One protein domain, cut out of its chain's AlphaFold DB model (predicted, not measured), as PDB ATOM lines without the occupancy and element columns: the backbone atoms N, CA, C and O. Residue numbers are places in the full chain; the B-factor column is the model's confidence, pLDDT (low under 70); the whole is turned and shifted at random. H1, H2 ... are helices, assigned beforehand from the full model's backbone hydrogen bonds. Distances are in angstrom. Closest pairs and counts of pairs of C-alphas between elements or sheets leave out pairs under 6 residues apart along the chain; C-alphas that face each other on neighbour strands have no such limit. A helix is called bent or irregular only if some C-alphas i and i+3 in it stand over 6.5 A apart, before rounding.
ATOM      1  N   ALA A  37     -19.657  -9.748 -47.149       91.19
ATOM      2  CA  ALA A  37     -18.215  -9.578 -47.262       91.19
ATOM      3  C   ALA A  37     -17.583  -9.083 -45.948       91.19
ATOM      4  O   ALA A  37     -16.506  -9.551 -45.579       91.19
ATOM      5  N   PHE A  38     -18.250  -8.184 -45.217       88.50
ATOM      6  CA  PHE A  38     -17.816  -7.720 -43.902       88.50
ATOM      7  C   PHE A  38     -17.856  -8.837 -42.862       88.50
ATOM      8  O   PHE A  38     -16.892  -9.005 -42.114       88.50
ATOM      9  N   VAL A  39     -18.936  -9.626 -42.834       86.88
ATOM     10  CA  VAL A  39     -19.068 -10.756 -41.901       86.88
ATOM     11  C   VAL A  39     -17.972 -11.793 -42.163       86.88
ATOM     12  O   VAL A  39     -17.294 -12.196 -41.223       86.88
ATOM     13  N   GLN A  40     -17.717 -12.138 -43.431       85.31
ATOM     14  CA  GLN A  40     -16.660 -13.083 -43.819       85.31
ATOM     15  C   GLN A  40     -15.232 -12.568 -43.567       85.31
ATOM     16  O   GLN A  40     -14.303 -13.364 -43.431       85.31
ATOM     17  N   ALA A  41     -15.023 -11.249 -43.506       91.44
ATOM     18  CA  ALA A  41     -13.713 -10.650 -43.240       91.44
ATOM     19  C   ALA A  41     -13.350 -10.595 -41.743       91.44
ATOM     20  O   ALA A  41     -12.232 -10.201 -41.395       91.44
ATOM     21  N   ALA A  42     -14.265 -10.971 -40.845       89.12
ATOM     22  CA  ALA A  42     -14.024 -10.919 -39.410       89.12
ATOM     23  C   ALA A  42     -12.852 -11.831 -38.997       89.12
ATOM     24  O   ALA A  42     -12.773 -13.003 -39.348       89.12
ATOM     25  N   VAL A  43     -11.924 -11.319 -38.185       90.12
ATOM     26  CA  VAL A  43     -10.792 -12.125 -37.675       90.12
ATOM     27  C   VAL A  43     -11.274 -13.245 -36.749       90.12
ATOM     28  O   VAL A  43     -10.652 -14.302 -36.654       90.12
ATOM     29  N   PHE A  44     -12.407 -13.021 -36.086       83.56
ATOM     30  CA  PHE A  44     -13.040 -13.974 -35.194       83.56
ATOM     31  C   PHE A  44     -14.432 -14.289 -35.718       83.56
ATOM     32  O   PHE A  44     -15.288 -13.411 -35.782       83.56
ATOM     33  N   HIS A  45     -14.629 -15.550 -36.085       87.50
ATOM     34  CA  HIS A  45     -15.927 -16.092 -36.446       87.50
ATOM     35  C   HIS A  45     -16.415 -16.971 -35.302       87.50
ATOM     36  O   HIS A  45     -15.661 -17.801 -34.783       87.50
ATOM     37  N   GLU A  46     -17.673 -16.803 -34.908       90.25
ATOM     38  CA  GLU A  46     -18.303 -17.805 -34.062       90.25
ATOM     39  C   GLU A  46     -18.469 -19.106 -34.858       90.25
ATOM     40  O   GLU A  46     -18.756 -19.047 -36.058       90.25
ATOM     41  N   PRO A  47     -18.298 -20.281 -34.222       86.62
ATOM     42  CA  PRO A  47     -18.493 -21.557 -34.892       86.62
ATOM     43  C   PRO A  47     -19.854 -21.587 -35.576       86.62
ATOM     44  O   PRO A  47     -20.886 -21.296 -34.952       86.62
ATOM     45  N   THR A  48     -19.863 -21.960 -36.853       87.62
ATOM     46  CA  THR A  48     -21.102 -22.028 -37.627       87.62
ATOM     47  C   THR A  48     -22.077 -23.006 -36.967       87.62
ATOM     48  O   THR A  48     -21.685 -23.937 -36.257       87.62
ATOM     49  N   ALA A  49     -23.382 -22.837 -37.192       88.94
ATOM     50  CA  ALA A  49     -24.386 -23.722 -36.594       88.94
ATOM     51  C   ALA A  49     -24.135 -25.208 -36.920       88.94
ATOM     52  O   ALA A  49     -24.349 -26.075 -36.071       88.94
ATOM     53  N   VAL A  50     -23.629 -25.484 -38.125       90.56
ATOM     54  CA  VAL A  50     -23.249 -26.826 -38.576       90.56
ATOM     55  C   VAL A  50     -22.058 -27.356 -37.783       90.56
ATOM     56  O   VAL A  50     -22.110 -28.486 -37.306       90.56
ATOM     57  N   GLU A  51     -21.018 -26.550 -37.575       89.94
ATOM     58  CA  GLU A  51     -19.852 -26.943 -36.772       89.94
ATOM     59  C   GLU A  51     -20.221 -27.182 -35.310       89.94
ATOM     60  O   GLU A  51     -19.745 -28.145 -34.714       89.94
ATOM     61  N   ARG A  52     -21.130 -26.380 -34.738       90.12
ATOM     62  CA  ARG A  52     -21.662 -26.637 -33.389       90.12
ATOM     63  C   ARG A  52     -22.412 -27.965 -33.322       90.12
ATOM     64  O   ARG A  52     -22.253 -28.702 -32.352       90.12
ATOM     65  N   LEU A  53     -23.206 -28.291 -34.343       92.88
ATOM     66  CA  LEU A  53     -23.950 -29.550 -34.410       92.88
ATOM     67  C   LEU A  53     -23.009 -30.749 -34.591       92.88
ATOM     68  O   LEU A  53     -23.167 -31.754 -33.897       92.88
ATOM     69  N   LEU A  54     -21.998 -30.623 -35.457       93.75
ATOM     70  CA  LEU A  54     -20.952 -31.626 -35.657       93.75
ATOM     71  C   LEU A  54     -20.155 -31.857 -34.366       93.75
ATOM     72  O   LEU A  54     -20.021 -32.996 -33.930       93.75
ATOM     73  N   ALA A  55     -19.689 -30.787 -33.717       92.31
ATOM     74  CA  ALA A  55     -18.944 -30.867 -32.463       92.31
ATOM     75  C   ALA A  55     -19.786 -31.493 -31.342       92.31
ATOM     76  O   ALA A  55     -19.295 -32.338 -30.595       92.31
ATOM     77  N   ALA A  56     -21.075 -31.148 -31.251       92.75
ATOM     78  CA  ALA A  56     -21.990 -31.763 -30.295       92.75
ATOM     79  C   ALA A  56     -22.217 -33.256 -30.583       92.75
ATOM     80  O   ALA A  56     -22.276 -34.062 -29.652       92.75
ATOM     81  N   ALA A  57     -22.332 -33.643 -31.856       93.25
ATOM     82  CA  ALA A  57     -22.460 -35.042 -32.254       93.25
ATOM     83  C   ALA A  57     -21.186 -35.838 -31.934       93.25
ATOM     84  O   ALA A  57     -21.277 -36.919 -31.352       93.25
ATOM     85  N   GLN A  58     -20.012 -35.278 -32.231       91.69
ATOM     86  CA  GLN A  58     -18.724 -35.883 -31.901       91.69
ATOM     87  C   GLN A  58     -18.555 -36.046 -30.385       91.69
ATOM     88  O   GLN A  58     -18.234 -37.137 -29.926       91.69
ATOM     89  N   ALA A  59     -18.868 -35.016 -29.593       91.69
ATOM     90  CA  ALA A  59     -18.800 -35.092 -28.133       91.69
ATOM     91  C   ALA A  59     -19.728 -36.178 -27.559       91.69
ATOM     92  O   ALA A  59     -19.357 -36.882 -26.621       91.69
ATOM     93  N   ARG A  60     -20.925 -36.353 -28.138       85.94
ATOM     94  CA  ARG A  60     -21.848 -37.436 -27.756       85.94
ATOM     95  C   ARG A  60     -21.302 -38.814 -28.126       85.94
ATOM     96  O   ARG A  60     -21.395 -39.724 -27.307       85.94
ATOM     97  N   ALA A  61     -20.720 -38.967 -29.313       90.12
ATOM     98  CA  ALA A  61     -20.098 -40.221 -29.733       90.12
ATOM     99  C   ALA A  61     -18.921 -40.588 -28.811       90.12
ATOM    100  O   ALA A  61     -18.900 -41.682 -28.249       90.12
ATOM    101  N   GLU A  62     -18.007 -39.652 -28.552       88.56
ATOM    102  CA  GLU A  62     -16.864 -39.856 -27.653       88.56
ATOM    103  C   GLU A  62     -17.300 -40.183 -26.217       88.56
ATOM    104  O   GLU A  62     -16.740 -41.085 -25.589       88.56
ATOM    105  N   ALA A  63     -18.334 -39.504 -25.708       86.44
ATOM    106  CA  ALA A  63     -18.915 -39.806 -24.403       86.44
ATOM    107  C   ALA A  63     -19.506 -41.223 -24.360       86.44
ATOM    108  O   ALA A  63     -19.230 -41.963 -23.416       86.44
ATOM    109  N   SER A  64     -20.245 -41.623 -25.399       84.94
ATOM    110  CA  SER A  64     -20.832 -42.964 -25.491       84.94
ATOM    111  C   SER A  64     -19.770 -44.066 -25.589       84.94
ATOM    112  O   SER A  64     -19.897 -45.111 -24.956       84.94
ATOM    113  N   GLU A  65     -18.665 -43.828 -26.299       84.94
ATOM    114  CA  GLU A  65     -17.549 -44.770 -26.345       84.94
ATOM    115  C   GLU A  65     -16.789 -44.834 -25.019       84.94
ATOM    116  O   GLU A  65     -16.370 -45.910 -24.593       84.94
ATOM    117  N   ALA A  66     -16.578 -43.697 -24.352       83.31
ATOM    118  CA  ALA A  66     -15.972 -43.664 -23.025       83.31
ATOM    119  C   ALA A  66     -16.841 -44.409 -22.002       83.31
ATOM    120  O   ALA A  66     -16.310 -45.145 -21.169       83.31
ATOM    121  N   GLU A  67     -18.164 -44.274 -22.094       81.25
ATOM    122  CA  GLU A  67     -19.119 -45.043 -21.303       81.25
ATOM    123  C   GLU A  67     -19.061 -46.533 -21.644       81.25
ATOM    124  O   GLU A  67     -18.941 -47.344 -20.734       81.25
ATOM    125  N   ALA A  68     -19.025 -46.913 -22.923       82.44
ATOM    126  CA  ALA A  68     -18.886 -48.309 -23.334       82.44
ATOM    127  C   ALA A  68     -17.565 -48.932 -22.850       82.44
ATOM    128  O   ALA A  68     -17.548 -50.071 -22.386       82.44
ATOM    129  N   ARG A  69     -16.451 -48.189 -22.902       81.94
ATOM    130  CA  ARG A  69     -15.161 -48.623 -22.336       81.94
ATOM    131  C   ARG A  69     -15.251 -48.793 -20.818       81.94
ATOM    132  O   ARG A  69     -14.772 -49.798 -20.301       81.94
ATOM    133  N   ARG A  70     -15.902 -47.864 -20.107       77.69
ATOM    134  CA  ARG A  70     -16.150 -47.983 -18.657       77.69
ATOM    135  C   ARG A  70     -17.083 -49.145 -18.322       77.69
ATOM    136  O   ARG A  70     -16.850 -49.821 -17.330       77.69
ATOM    137  N   ALA A  71     -18.107 -49.393 -19.132       77.56
ATOM    138  CA  ALA A  71     -19.040 -50.497 -18.960       77.56
ATOM    139  C   ALA A  71     -18.352 -51.849 -19.180       77.56
ATOM    140  O   ALA A  71     -18.575 -52.758 -18.391       77.56
ATOM    141  N   ARG A  72     -17.458 -51.962 -20.175       75.38
ATOM    142  CA  ARG A  72     -16.611 -53.152 -20.373       75.38
ATOM    143  C   ARG A  72     -15.660 -53.372 -19.197       75.38
ATOM    144  O   ARG A  72     -15.708 -54.432 -18.590       75.38
ATOM    145  N   ALA A  73     -14.923 -52.340 -18.783       71.06
ATOM    146  CA  ALA A  73     -14.041 -52.416 -17.613       71.06
ATOM    147  C   ALA A  73     -14.796 -52.714 -16.296       71.06
ATOM    148  O   ALA A  73     -14.246 -53.314 -15.378       71.06
ATOM    149  N   ARG A  74     -16.064 -52.293 -16.177       64.69
ATOM    150  CA  ARG A  74     -16.930 -52.609 -15.029       64.69
ATOM    151  C   ARG A  74     -17.536 -54.013 -15.122       64.69
ATOM    152  O   ARG A  74     -17.722 -54.637 -14.082       64.69
ATOM    153  N   GLY A  75     -17.855 -54.484 -16.326       60.56
ATOM    154  CA  GLY A  75     -18.391 -55.821 -16.595       60.56
ATOM    155  C   GLY A  75     -17.370 -56.920 -16.319       60.56
ATOM    156  O   GLY A  75     -17.720 -57.908 -15.686       60.56
ATOM    157  N   GLU A  76     -16.100 -56.684 -16.654       55.03
ATOM    158  CA  GLU A  76     -14.983 -57.578 -16.308       55.03
ATOM    159  C   GLU A  76     -14.840 -57.777 -14.788       55.03
ATOM    160  O   GLU A  76     -14.415 -58.830 -14.353       55.03
ATOM    161  N   ARG A  77     -15.272 -56.820 -13.950       55.47
ATOM    162  CA  ARG A  77     -15.246 -56.969 -12.481       55.47
ATOM    163  C   ARG A  77     -16.432 -57.761 -11.905       55.47
ATOM    164  O   ARG A  77     -16.404 -58.112 -10.729       55.47
TER     165      ARG A  77
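AT A GLANCE: This is residues 37 to 77 of the 190 residues of an uncharacterized protein of Streptomyces hygroscopicus subsp. limoneus (UniProt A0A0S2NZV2). One long helix, H2, makes most of the length of a thin rod; beyond its first residue an irregular link leads to a single short helical turn, H1, at the far end. No sheet or second layer covers H2. The printed part has 41 residues with two named helices, H1 then H2 along the chain, and no named strand; the class is all helix. The whole is extended, with a radius of gyration of the C-alphas of 17.8 A, and spans 58 by 15 by 6 A.

HOW THE PARTS SIT: H2, residues 49 to 75, and H1, residues 37 to 40, are apart. A short link of 8 residues joins them. Residues 56 to 77, of which 56 to 75 belong to H2, stand free, and so do residues 37 to 46, of which 37 to 40 belong to H1. In H2 every O i to N i+4 pair is within hydrogen-bond range; H1 is too short for such a pair, and its one O i to N i+3 pair is not within range.

IN THESE COORDINATES: H2 measures 38.3 A from C-alpha 49 at (-24.386, -23.722, -36.594) to C-alpha 75 at (-18.391, -55.821, -16.595). H1 measures 5.2 A and begins at C-alpha 37, (-18.215, -9.578, -47.262).

THE WHOLE: The two C-alphas farthest apart, those of Ala 37 and Arg 77, are 58.9 A apart. The printed part has no cut. The mean pLDDT of the printed part is 84.2, and residues 74 to 77 are under 70.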